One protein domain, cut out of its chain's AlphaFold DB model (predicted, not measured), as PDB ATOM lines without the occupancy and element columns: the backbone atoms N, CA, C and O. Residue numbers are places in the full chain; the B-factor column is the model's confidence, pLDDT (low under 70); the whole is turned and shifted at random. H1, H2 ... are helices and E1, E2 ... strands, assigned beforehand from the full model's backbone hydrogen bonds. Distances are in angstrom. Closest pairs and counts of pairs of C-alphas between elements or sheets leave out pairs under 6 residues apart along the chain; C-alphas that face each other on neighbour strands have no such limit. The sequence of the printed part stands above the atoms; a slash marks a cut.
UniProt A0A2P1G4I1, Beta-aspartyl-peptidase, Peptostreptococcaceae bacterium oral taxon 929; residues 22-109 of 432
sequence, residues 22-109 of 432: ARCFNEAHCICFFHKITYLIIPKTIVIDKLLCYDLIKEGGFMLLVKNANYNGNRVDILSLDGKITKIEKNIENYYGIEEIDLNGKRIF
ATOM      1  N   ALA A  22      38.594  67.864 -12.619       41.69
ATOM      2  CA  ALA A  22      37.747  67.378 -13.706       41.69
ATOM      3  C   ALA A  22      36.538  68.311 -13.872       41.69
ATOM      4  O   ALA A  22      35.852  68.619 -12.898       41.69
ATOM      5  N   ARG A  23      36.254  68.759 -15.102       37.12
ATOM      6  CA  ARG A  23      34.977  69.415 -15.446       37.12
ATOM      7  C   ARG A  23      34.161  68.476 -16.333       37.12
ATOM      8  O   ARG A  23      34.674  67.951 -17.322       37.12
ATOM      9  N   CYS A  24      32.898  68.255 -15.969       37.16
ATOM     10  CA  CYS A  24      31.948  67.507 -16.793       37.16
ATOM     11  C   CYS A  24      31.540  68.360 -17.997       37.16
ATOM     12  O   CYS A  24      31.151  69.512 -17.816       37.16
ATOM     13  N   PHE A  25      31.640  67.801 -19.203       39.22
ATOM     14  CA  PHE A  25      31.272  68.501 -20.437       39.22
ATOM     15  C   PHE A  25      29.893  68.036 -20.938       39.22
ATOM     16  O   PHE A  25      29.082  68.861 -21.348       39.22
ATOM     17  N   ASN A  26      29.582  66.733 -20.822       41.75
ATOM     18  CA  ASN A  26      28.315  66.103 -21.232       41.75
ATOM     19  C   ASN A  26      28.043  64.850 -20.358       41.75
ATOM     20  O   ASN A  26      28.922  64.437 -19.600       41.75
ATOM     21  N   GLU A  27      26.870  64.204 -20.468       48.25
ATOM     22  CA  GLU A  27      26.503  63.042 -19.623       48.25
ATOM     23  C   GLU A  27      27.484  61.850 -19.711       48.25
ATOM     24  O   GLU A  27      27.666  61.147 -18.718       48.25
ATOM     25  N   ALA A  28      28.183  61.667 -20.842       34.97
ATOM     26  CA  ALA A  28      29.022  60.491 -21.110       34.97
ATOM     27  C   ALA A  28      30.539  60.645 -20.828       34.97
ATOM     28  O   ALA A  28      31.239  59.640 -20.678       34.97
ATOM     29  N   HIS A  29      31.088  61.865 -20.743       39.47
ATOM     30  CA  HIS A  29      32.548  62.081 -20.743       39.47
ATOM     31  C   HIS A  29      33.025  63.154 -19.754       39.47
ATOM     32  O   HIS A  29      32.356  64.166 -19.529       39.47
ATOM     33  N   CYS A  30      34.235  62.956 -19.217       44.31
ATOM     34  CA  CYS A  30      34.955  63.932 -18.397       44.31
ATOM     35  C   CYS A  30      36.248  64.378 -19.091       44.31
ATOM     36  O   CYS A  30      36.926  63.583 -19.743       44.31
ATOM     37  N   ILE A  31      36.600  65.655 -18.920       44.75
ATOM     38  CA  ILE A  31      37.876  66.213 -19.376       44.75
ATOM     39  C   ILE A  31      38.750  66.454 -18.144       44.75
ATOM     40  O   ILE A  31      38.383  67.229 -17.256       44.75
ATOM     41  N   CYS A  32      39.905  65.792 -18.099       45.47
ATOM     42  CA  CYS A  32      40.913  66.002 -17.062       45.47
ATOM     43  C   CYS A  32      41.934  67.045 -17.531       45.47
ATOM     44  O   CYS A  32      42.515  66.911 -18.609       45.47
ATOM     45  N   PHE A  33      42.163  68.081 -16.720       39.19
ATOM     46  CA  PHE A  33      43.151  69.117 -17.017       39.19
ATOM     47  C   PHE A  33      44.538  68.710 -16.515       39.19
ATOM     48  O   PHE A  33      44.748  68.572 -15.311       39.19
ATOM     49  N   PHE A  34      45.497  68.596 -17.434       39.16
ATOM     50  CA  PHE A  34      46.922  68.607 -17.107       39.16
ATOM     51  C   PHE A  34      47.476  70.015 -17.313       39.16
ATOM     52  O   PHE A  34      47.187  70.672 -18.318       39.16
ATOM     53  N   HIS A  35      48.278  70.505 -16.366       37.59
ATOM     54  CA  HIS A  35      48.969  71.777 -16.555       37.59
ATOM     55  C   HIS A  35      49.925  71.668 -17.758       37.59
ATOM     56  O   HIS A  35      50.847  70.860 -17.750       37.59
ATOM     57  N   LYS A  36      49.674  72.532 -18.755       34.81
ATOM     58  CA  LYS A  36      50.221  72.608 -20.128       34.81
ATOM     59  C   LYS A  36      49.599  71.644 -21.156       34.81
ATOM     60  O   LYS A  36      50.118  70.578 -21.446       34.81
ATOM     61  N   ILE A  37      48.519  72.143 -21.772       35.62
ATOM     62  CA  ILE A  37      48.023  71.874 -23.141       35.62
ATOM     63  C   ILE A  37      48.048  70.394 -23.554       35.62
ATOM     64  O   ILE A  37      48.634  70.010 -24.564       35.62
ATOM     65  N   THR A  38      47.373  69.536 -22.797       33.28
ATOM     66  CA  THR A  38      46.932  68.232 -23.307       33.28
ATOM     67  C   THR A  38      45.590  67.902 -22.665       33.28
ATOM     68  O   THR A  38      45.483  67.841 -21.441       33.28
ATOM     69  N   TYR A  39      44.551  67.755 -23.486       36.56
ATOM     70  CA  TYR A  39      43.222  67.345 -23.038       36.56
ATOM     71  C   TYR A  39      43.086  65.848 -23.281       36.56
ATOM     72  O   TYR A  39      43.234  65.396 -24.414       36.56
ATOM     73  N   LEU A  40      42.805  65.087 -22.225       42.94
ATOM     74  CA  LEU A  40      42.447  63.680 -22.348       42.94
ATOM     75  C   LEU A  40      40.931  63.571 -22.155       42.94
ATOM     76  O   LEU A  40      40.418  63.878 -21.078       42.94
ATOM     77  N   ILE A  41      40.222  63.195 -23.220       44.59
ATOM     78  CA  ILE A  41      38.792  62.880 -23.164       44.59
ATOM     79  C   ILE A  41      38.696  61.423 -22.741       44.59
ATOM     80  O   ILE A  41      39.109  60.530 -23.479       44.59
ATOM     81  N   ILE A  42      38.185  61.189 -21.539       49.56
ATOM     82  CA  ILE A  42      38.031  59.847 -20.987       49.56
ATOM     83  C   ILE A  42      36.536  59.637 -20.704       49.56
ATOM     84  O   ILE A  42      35.862  60.569 -20.246       49.56
ATOM     85  N   PRO A  43      35.972  58.450 -20.991       51.53
ATOM     86  CA  PRO A  43      34.643  58.079 -20.515       51.53
ATOM     87  C   PRO A  43      34.491  58.364 -19.018       51.53
ATOM     88  O   PRO A  43      35.381  58.057 -18.225       51.53
ATOM     89  N   LYS A  44      33.370  58.982 -18.633       43.28
ATOM     90  CA  LYS A  44      33.120  59.434 -17.255       43.28
ATOM     91  C   LYS A  44      33.185  58.288 -16.240       43.28
ATOM     92  O   LYS A  44      33.722  58.475 -15.152       43.28
ATOM     93  N   THR A  45      32.712  57.107 -16.629       49.06
ATOM     94  CA  THR A  45      32.814  55.858 -15.858       49.06
ATOM     95  C   THR A  45      34.262  55.512 -15.520       49.06
ATOM     96  O   THR A  45      34.600  55.384 -14.353       49.06
ATOM     97  N   ILE A  46      35.155  55.518 -16.514       50.88
ATOM     98  CA  ILE A  46      36.578  55.189 -16.329       50.88
ATOM     99  C   ILE A  46      37.279  56.169 -15.372       50.88
ATOM    100  O   ILE A  46      38.177  55.772 -14.634       50.88
ATOM    101  N   VAL A  47      36.907  57.456 -15.376       51.69
ATOM    102  CA  VAL A  47      37.507  58.458 -14.472       51.69
ATOM    103  C   VAL A  47      37.062  58.248 -13.029       51.69
ATOM    104  O   VAL A  47      37.898  58.296 -12.129       51.69
ATOM    105  N   ILE A  48      35.766  58.009 -12.814       49.31
ATOM    106  CA  ILE A  48      35.198  57.769 -11.482       49.31
ATOM    107  C   ILE A  48      35.769  56.475 -10.897       49.31
ATOM    108  O   ILE A  48      36.260  56.493  -9.770       49.31
ATOM    109  N   ASP A  49      35.819  55.401 -11.689       52.25
ATOM    110  CA  ASP A  49      36.366  54.119 -11.246       52.25
ATOM    111  C   ASP A  49      37.870  54.224 -10.916       52.25
ATOM    112  O   ASP A  49      38.328  53.650  -9.929       52.25
ATOM    113  N   LYS A  50      38.648  55.022 -11.671       53.97
ATOM    114  CA  LYS A  50      40.078  55.284 -11.392       53.97
ATOM    115  C   LYS A  50      40.339  56.056 -10.110       53.97
ATOM    116  O   LYS A  50      41.300  55.730  -9.419       53.97
ATOM    117  N   LEU A  51      39.533  57.069  -9.811       52.56
ATOM    118  CA  LEU A  51      39.643  57.803  -8.550       52.56
ATOM    119  C   LEU A  51      39.297  56.893  -7.369       52.56
ATOM    120  O   LEU A  51      40.088  56.813  -6.438       52.56
ATOM    121  N   LEU A  52      38.211  56.118  -7.476       53.41
ATOM    122  CA  LEU A  52      37.806  55.176  -6.432       53.41
ATOM    123  C   LEU A  52      38.891  54.122  -6.158       53.41
ATOM    124  O   LEU A  52      39.277  53.926  -5.013       53.41
ATOM    125  N   CYS A  53      39.430  53.485  -7.207       54.06
ATOM    126  CA  CYS A  53      40.483  52.471  -7.065       54.06
ATOM    127  C   CYS A  53      41.773  53.058  -6.477       54.06
ATOM    128  O   CYS A  53      42.441  52.408  -5.680       54.06
ATOM    129  N   TYR A  54      42.138  54.285  -6.861       54.81
ATOM    130  CA  TYR A  54      43.326  54.947  -6.326       54.81
ATOM    131  C   TYR A  54      43.166  55.327  -4.852       54.81
ATOM    132  O   TYR A  54      44.106  55.141  -4.081       54.81
ATOM    133  N   ASP A  55      41.995  55.833  -4.466       53.06
ATOM    134  CA  ASP A  55      41.691  56.182  -3.081       53.06
ATOM    135  C   ASP A  55      41.637  54.920  -2.203       53.06
ATOM    136  O   ASP A  55      42.260  54.897  -1.147       53.06
ATOM    137  N   LEU A  56      41.054  53.820  -2.698       57.03
ATOM    138  CA  LEU A  56      41.051  52.513  -2.024       57.03
ATOM    139  C   LEU A  56      42.463  51.941  -1.828       57.03
ATOM    140  O   LEU A  56      42.822  51.558  -0.719       57.03
ATOM    141  N   ILE A  57      43.306  51.942  -2.868       59.25
ATOM    142  CA  ILE A  57      44.708  51.498  -2.751       59.25
ATOM    143  C   ILE A  57      45.488  52.401  -1.780       59.25
ATOM    144  O   ILE A  57      46.338  51.927  -1.026       59.25
ATOM    145  N   LYS A  58      45.198  53.709  -1.758       52.62
ATOM    146  CA  LYS A  58      45.789  54.652  -0.796       52.62
ATOM    147  C   LYS A  58      45.351  54.403   0.642       52.62
ATOM    148  O   LYS A  58      46.145  54.647   1.549       52.62
ATOM    149  N   GLU A  59      44.123  53.947   0.840       57.00
ATOM    150  CA  GLU A  59      43.570  53.571   2.143       57.00
ATOM    151  C   GLU A  59      44.021  52.170   2.598       57.00
ATOM    152  O   GLU A  59      43.673  51.737   3.694       57.00
ATOM    153  N   GLY A  60      44.865  51.493   1.808       57.38
ATOM    154  CA  GLY A  60      45.438  50.186   2.135       57.38
ATOM    155  C   GLY A  60      44.648  48.999   1.589       57.38
ATOM    156  O   GLY A  60      44.930  47.865   1.976       57.38
ATOM    157  N   GLY A  61      43.686  49.242   0.698       66.25
ATOM    158  CA  GLY A  61      42.954  48.192   0.007       66.25
ATOM    159  C   GLY A  61      43.793  47.470  -1.050       66.25
ATOM    160  O   GLY A  61      44.725  48.039  -1.627       66.25
ATOM    161  N   PHE A  62      43.470  46.205  -1.319       82.69
ATOM    162  CA  PHE A  62      44.142  45.388  -2.334       82.69
ATOM    163  C   PHE A  62      43.162  44.948  -3.421       82.69
ATOM    164  O   PHE A  62      41.989  44.676  -3.174       82.69
ATOM    165  N   MET A  63      43.656  44.879  -4.653       89.00
ATOM    166  CA  MET A  63      42.875  44.468  -5.815       89.00
ATOM    167  C   MET A  63      43.575  43.318  -6.519       89.00
ATOM    168  O   MET A  63      44.794  43.349  -6.684       89.00
ATOM    169  N   LEU A  64      42.790  42.352  -6.986       93.06
ATOM    170  CA  LEU A  64      43.285  41.208  -7.738       93.06
ATOM    171  C   LEU A  64      42.442  41.000  -8.993       93.06
ATOM    172  O   LEU A  64      41.211  40.972  -8.925       93.06
ATOM    173  N   LEU A  65      43.106  40.825 -10.134       95.88
ATOM    174  CA  LEU A  65      42.471  40.472 -11.396       95.88
ATOM    175  C   LEU A  65      42.867  39.055 -11.815       95.88
ATOM    176  O   LEU A  65      43.997  38.796 -12.223       95.88
ATOM    177  N   VAL A  66      41.910  38.136 -11.752       97.44
ATOM    178  CA  VAL A  66      42.048  36.785 -12.301       97.44
ATOM    179  C   VAL A  66      41.632  36.817 -13.766       97.44
ATOM    180  O   VAL A  66      40.552  37.309 -14.090       97.44
ATOM    181  N   LYS A  67      42.468  36.293 -14.660       97.44
ATOM    182  CA  LYS A  67      42.261  36.318 -16.109       97.44
ATOM    183  C   LYS A  67      42.103  34.923 -16.679       97.44
ATOM    184  O   LYS A  67      42.747  33.981 -16.228       97.44
ATOM    185  N   ASN A  68      41.310  34.824 -17.742       96.88
ATOM    186  CA  ASN A  68      41.236  33.665 -18.633       96.88
ATOM    187  C   ASN A  68      40.854  32.339 -17.956       96.88
ATOM    188  O   ASN A  68      41.107  31.274 -18.520       96.88
ATOM    189  N   ALA A  69      40.226  32.392 -16.787       96.94
ATOM    190  CA  ALA A  69      39.823  31.207 -16.056       96.94
ATOM    191  C   ALA A  69      38.665  30.492 -16.765       96.94
ATOM    192  O   ALA A  69      37.794  31.136 -17.355       96.94
ATOM    193  N   ASN A  70      38.620  29.161 -16.686       96.75
ATOM    194  CA  ASN A  70      37.479  28.378 -17.153       96.75
ATOM    195  C   ASN A  70      36.497  28.136 -15.998       96.75
ATOM    196  O   ASN A  70      36.727  27.278 -15.145       96.75
ATOM    197  N   TYR A  71      35.385  28.870 -15.993       96.06
ATOM    198  CA  TYR A  71      34.281  28.677 -15.055       96.06
ATOM    199  C   TYR A  71      33.090  28.042 -15.773       96.06
ATOM    200  O   TYR A  71      32.484  28.650 -16.659       96.06
ATOM    201  N   ASN A  72      32.751  26.802 -15.407       91.06
ATOM    202  CA  ASN A  72      31.642  26.045 -16.003       91.06
ATOM    203  C   ASN A  72      31.673  26.004 -17.549       91.06
ATOM    204  O   ASN A  72      30.643  26.161 -18.204       91.06
ATOM    205  N   GLY A  73      32.860  25.836 -18.142       92.56
ATOM    206  CA  GLY A  73      33.057  25.788 -19.597       92.56
ATOM    207  C   GLY A  73      33.193  27.156 -20.271       92.56
ATOM    208  O   GLY A  73      33.418  27.221 -21.479       92.56
ATOM    209  N   ASN A  74      33.075  28.254 -19.523       95.00
ATOM    210  CA  ASN A  74      33.167  29.611 -20.046       95.00
ATOM    211  C   ASN A  74      34.473  30.273 -19.613       95.00
ATOM    212  O   ASN A  74      34.814  30.278 -18.433       95.00
ATOM    213  N   ARG A  75      35.167  30.906 -20.563       96.81
ATOM    214  CA  ARG A  75      36.283  31.801 -20.244       96.81
ATOM    215  C   ARG A  75      35.749  33.057 -19.555       96.81
ATOM    216  O   ARG A  75      34.901  33.739 -20.138       96.81
ATOM    217  N   VAL A  76      36.265  33.352 -18.366       97.44
ATOM    218  CA  VAL A  76      35.905  34.512 -17.543       97.44
ATOM    219  C   VAL A  76      37.148  35.167 -16.942       97.44
ATOM    220  O   VAL A  76      38.167  34.515 -16.719       97.44
ATOM    221  N   ASP A  77      37.023  36.455 -16.653       97.81
ATOM    222  CA  ASP A  77      37.916  37.216 -15.794       97.81
ATOM    223  C   ASP A  77      37.145  37.614 -14.526       97.81
ATOM    224  O   ASP A  77      35.936  37.867 -14.578       97.81
ATOM    225  N   ILE A  78      37.837  37.679 -13.391       97.31
ATOM    226  CA  ILE A  78      37.250  38.010 -12.091       97.31
ATOM    227  C   ILE A  78      38.048  39.151 -11.477       97.31
ATOM    228  O   ILE A  78      39.247  39.018 -11.239       97.31
ATOM    229  N   LEU A  79      37.371  40.264 -11.205       95.19
ATOM    230  CA  LEU A  79      37.939  41.383 -10.466       95.19
ATOM    231  C   LEU A  79      37.529  41.280  -9.000       95.19
ATOM    232  O   LEU A  79      36.340  41.153  -8.689       95.19
ATOM    233  N   SER A  80      38.515  41.383  -8.114       93.62
ATOM    234  CA  SER A  80      38.304  41.501  -6.681       93.62
ATOM    235  C   SER A  80      38.873  42.802  -6.128       93.62
ATOM    236  O   SER A  80      39.941  43.250  -6.543       93.62
ATOM    237  N   LEU A  81      38.141  43.376  -5.174       90.69
ATOM    238  CA  LEU A  81      38.530  44.510  -4.346       90.69
ATOM    239  C   LEU A  81      38.373  44.110  -2.877       90.69
ATOM    240  O   LEU A  81      37.302  43.647  -2.481       90.69
ATOM    241  N   ASP A  82      39.432  44.276  -2.089       88.75
ATOM    242  CA  ASP A  82      39.498  43.941  -0.661       88.75
ATOM    243  C   ASP A  82      38.972  42.541  -0.357       88.75
ATOM    244  O   ASP A  82      38.185  42.296   0.562       88.75
ATOM    245  N   GLY A  83      39.372  41.607  -1.215       91.56
ATOM    246  CA  GLY A  83      39.004  40.210  -1.105       91.56
ATOM    247  C   GLY A  83      37.579  39.881  -1.524       91.56
ATOM    248  O   GLY A  83      37.226  38.709  -1.478       91.56
ATOM    249  N   LYS A  84      36.756  40.846  -1.949       95.06
ATOM    250  CA  LYS A  84      35.403  40.599  -2.475       95.06
ATOM    251  C   LYS A  84      35.386  40.629  -3.990       95.06
ATOM    252  O   LYS A  84      36.047  41.463  -4.596       95.06
ATOM    253  N   ILE A  85      34.612  39.746  -4.605       96.62
ATOM    254  CA  ILE A  85      34.369  39.721  -6.042       96.62
ATOM    255  C   ILE A  85      33.465  40.899  -6.389       96.62
ATOM    256  O   ILE A  85      32.320  40.966  -5.940       96.62
ATOM    257  N   THR A  86      33.959  41.822  -7.204       94.44
ATOM    258  CA  THR A  86      33.186  42.983  -7.664       94.44
ATOM    259  C   THR A  86      32.676  42.816  -9.082       94.44
ATOM    260  O   THR A  86      31.728  43.497  -9.456       94.44
ATOM    261  N   LYS A  87      33.329  41.967  -9.887       94.38
ATOM    262  CA  LYS A  87      32.961  41.778 -11.290       94.38
ATOM    263  C   LYS A  87      33.359  40.407 -11.820       94.38
ATOM    264  O   LYS A  87      34.490  39.983 -11.586       94.38
ATOM    265  N   ILE A  88      32.473  39.766 -12.582       96.38
ATOM    266  CA  ILE A  88      32.770  38.540 -13.343       96.38
ATOM    267  C   ILE A  88      32.361  38.745 -14.807       96.38
ATOM    268  O   ILE A  88      31.181  38.710 -15.142       96.38
ATOM    269  N   GLU A  89      33.329  38.947 -15.703       95.12
ATOM    270  CA  GLU A  89      33.067  39.256 -17.116       95.12
ATOM    271  C   GLU A  89      34.170  38.739 -18.044       95.12
ATOM    272  O   GLU A  89      35.235  38.320 -17.610       95.12
ATOM    273  N   LYS A  90      33.939  38.777 -19.359       94.19
ATOM    274  CA  LYS A  90      34.986  38.494 -20.348       94.19
ATOM    275  C   LYS A  90      35.838  39.737 -20.588       94.19
ATOM    276  O   LYS A  90      35.292  40.811 -20.813       94.19
ATOM    277  N   ASN A  91      37.154  39.551 -20.695       92.38
ATOM    278  CA  ASN A  91      38.108  40.574 -21.131       92.38
ATOM    279  C   ASN A  91      38.086  41.852 -20.269       92.38
ATOM    280  O   ASN A  91      38.086  42.958 -20.805       92.38
ATOM    281  N   ILE A  92      38.102  41.714 -18.940       91.44
ATOM    282  CA  ILE A  92      38.267  42.855 -18.031       91.44
ATOM    283  C   ILE A  92      39.642  43.487 -18.294       91.44
ATOM    284  O   ILE A  92      40.680  42.835 -18.154       91.44
ATOM    285  N   GLU A  93      39.658  44.751 -18.712       86.75
ATOM    286  CA  GLU A  93      40.895  45.487 -18.968       86.75
ATOM    287  C   GLU A  93      41.561  45.933 -17.656       86.75
ATOM    288  O   GLU A  93      40.937  46.549 -16.790       86.75
ATOM    289  N   ASN A  94      42.861  45.659 -17.524       84.44
ATOM    290  CA  ASN A  94      43.664  46.051 -16.367       84.44
ATOM    291  C   ASN A  94      44.122  47.517 -16.481       84.44
ATOM    292  O   ASN A  94      45.305  47.827 -16.637       84.44
ATOM    293  N   TYR A  95      43.171  48.452 -16.435       68.75
ATOM    294  CA  TYR A  95      43.458  49.888 -16.544       68.75
ATOM    295  C   TYR A  95      44.250  50.466 -15.365       68.75
ATOM    296  O   TYR A  95      44.752  51.592 -15.468       68.75
ATOM    297  N   TYR A  96      44.308  49.730 -14.254       67.88
ATOM    298  CA  TYR A  96      44.834  50.179 -12.967       67.88
ATOM    299  C   TYR A  96      46.254  49.672 -12.691       67.88
ATOM    300  O   TYR A  96      46.875  50.124 -11.736       67.88
ATOM    301  N   GLY A  97      46.783  48.766 -13.527       75.56
ATOM    302  CA  GLY A  97      48.074  48.120 -13.279       75.56
ATOM    303  C   GLY A  97      48.074  47.294 -11.991       75.56
ATOM    304  O   GLY A  97      49.098  47.227 -11.317       75.56
ATOM    305  N   ILE A  98      46.915  46.732 -11.639       85.44
ATOM    306  CA  ILE A  98      46.735  45.881 -10.459       85.44
ATOM    307  C   ILE A  98      47.337  44.500 -10.701       85.44
ATOM    308  O   ILE A  98      47.611  44.129 -11.849       85.44
ATOM    309  N   GLU A  99      47.545  43.751  -9.618       89.12
ATOM    310  CA  GLU A  99      48.047  42.385  -9.692       89.12
ATOM    311  C   GLU A  99      47.140  41.526 -10.582       89.12
ATOM    312  O   GLU A  99      45.913  41.549 -10.465       89.12
ATOM    313  N   GLU A 100      47.770  40.793 -11.496       93.75
ATOM    314  CA  GLU A 100      47.097  39.973 -12.491       93.75
ATOM    315  C   GLU A 100      47.599  38.535 -12.407       93.75
ATOM    316  O   GLU A 100      48.808  38.280 -12.390       93.75
ATOM    317  N   ILE A 101      46.660  37.594 -12.388       95.62
ATOM    318  CA  ILE A 101      46.944  36.163 -12.440       95.62
ATOM    319  C   ILE A 101      46.249  35.591 -13.661       95.62
ATOM    320  O   ILE A 101      45.026  35.645 -13.770       95.62
ATOM    321  N   ASP A 102      47.032  35.009 -14.561       96.44
ATOM    322  CA  ASP A 102      46.508  34.282 -15.709       96.44
ATOM    323  C   ASP A 102      46.247  32.817 -15.338       96.44
ATOM    324  O   ASP A 102      47.169  32.087 -14.976       96.44
ATOM    325  N   LEU A 103      44.985  32.400 -15.431       97.00
ATOM    326  CA  LEU A 103      44.523  31.031 -15.207       97.00
ATOM    327  C   LEU A 103      44.094  30.353 -16.515       97.00
ATOM    328  O   LEU A 103      43.252  29.454 -16.506       97.00
ATOM    329  N   ASN A 104      44.654  30.772 -17.654       95.44
ATOM    330  CA  ASN A 104      44.375  30.148 -18.941       95.44
ATOM    331  C   ASN A 104      44.576  28.620 -18.895       95.44
ATOM    332  O   ASN A 104      45.611  28.119 -18.458       95.44
ATOM    333  N   GLY A 105      43.567  27.880 -19.363       91.00
ATOM    334  CA  GLY A 105      43.537  26.412 -19.332       91.00
ATOM    335  C   GLY A 105      43.124  25.804 -17.987       91.00
ATOM    336  O   GLY A 105      42.765  24.635 -17.948       91.00
ATOM    337  N   LYS A 106      43.084  26.576 -16.894       97.00
ATOM    338  CA  LYS A 106      42.700  26.071 -15.569       97.00
ATOM    339  C   LYS A 106      41.194  26.170 -15.355       97.00
ATOM    340  O   LYS A 106      40.570  27.191 -15.664       97.00
ATOM    341  N   ARG A 107      40.603  25.118 -14.785       97.81
ATOM    342  CA  ARG A 107      39.205  25.134 -14.326       97.81
ATOM    343  C   ARG A 107      39.134  25.719 -12.929       97.81
ATOM    344  O   ARG A 107      39.929  25.329 -12.084       97.81
ATOM    345  N   ILE A 108      38.188  26.617 -12.684       98.44
ATOM    346  CA  ILE A 108      38.036  27.256 -11.376       98.44
ATOM    347  C   ILE A 108      36.766  26.813 -10.666       98.44
ATOM    348  O   ILE A 108      35.713  26.637 -11.281       98.44
ATOM    349  N   PHE A 109      36.885  26.673  -9.351       98.62
ATOM    350  CA  PHE A 109      35.817  26.295  -8.441       98.62
ATOM    351  C   PHE A 109      35.917  27.127  -7.161       98.62
ATOM    352  O   PHE A 109      37.008  27.618  -6.844       98.62
TER     353      PHE A 109
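What this domain is: This is residues 22 to 109 of the 432 residues of the protein "Beta-aspartyl-peptidase" of Peptostreptococcaceae bacterium oral taxon 929 (UniProt A0A2P1G4I1). Two separate sheets make the two ends of an elongated, loose shape, and the single helix H1 bridges them. E1, E2 and E3 form the smaller end; E6, E5, E4 and E7, in that order, form a strongly twisted mixed sheet at the other, with short E8 near E4. The printed part has 88 residues, with one named helix and eight named strands that follow along the chain as E1 E2 E3 H1 E4 E5 E6 E7 E8, and its class is mixed, helices and strands. The radius of gyration of the C-alphas is 16.0 A; the spans are 48 by 27 by 21 A.

Where its parts are: Find C-alpha 22 at (37.747, 67.378, -13.706), where E1, residues 22 to 26, begins. E2 is residues 29 to 34 and E3 residues 38 to 43. From C-alpha 44 at (33.120, 59.434, -17.255), H1 runs 21.3 A to residue 58. E4, residues 63 to 71, spans 20.2 A and bends by 79 degrees at residue 68; E5, residues 74 to 81, spans 22.3 A. E6 is residues 84 to 89, E7 99 to 102, and E8 107 to 109, ending at (35.817, 26.295, -8.441).

How they stand to each other: E1 E2 E3 is a meander, each strand the antiparallel neighbour of the one before; look for N 23 and O 31 at 3.4 A, and N 30 and O 42 at 3.1 A. H1 only grazes this sheet with residues 44 to 48, and the other with 53 to 57; its O i to N i+4 pairs are within hydrogen-bond range throughout. E4 E5 E6 is a second meander, with N 78 and O 66 at 2.8 A, and N 77 and O 89 at 2.8 A. E7 is parallel to E4, with N 67 and O 101 at 2.8 A. E8 pairs with no named strand; its closest C-alphas to E4 are Arg 107 and Asn 70, 4.6 A apart.

The domain as a whole: The C-alphas farthest apart, of Lys 36 and Asn 72, are 50.3 A apart. The printed part has no cut and no long link. Mean pLDDT of the printed part is 71.7; residues 22 to 61 and 95 to 96 are under 70.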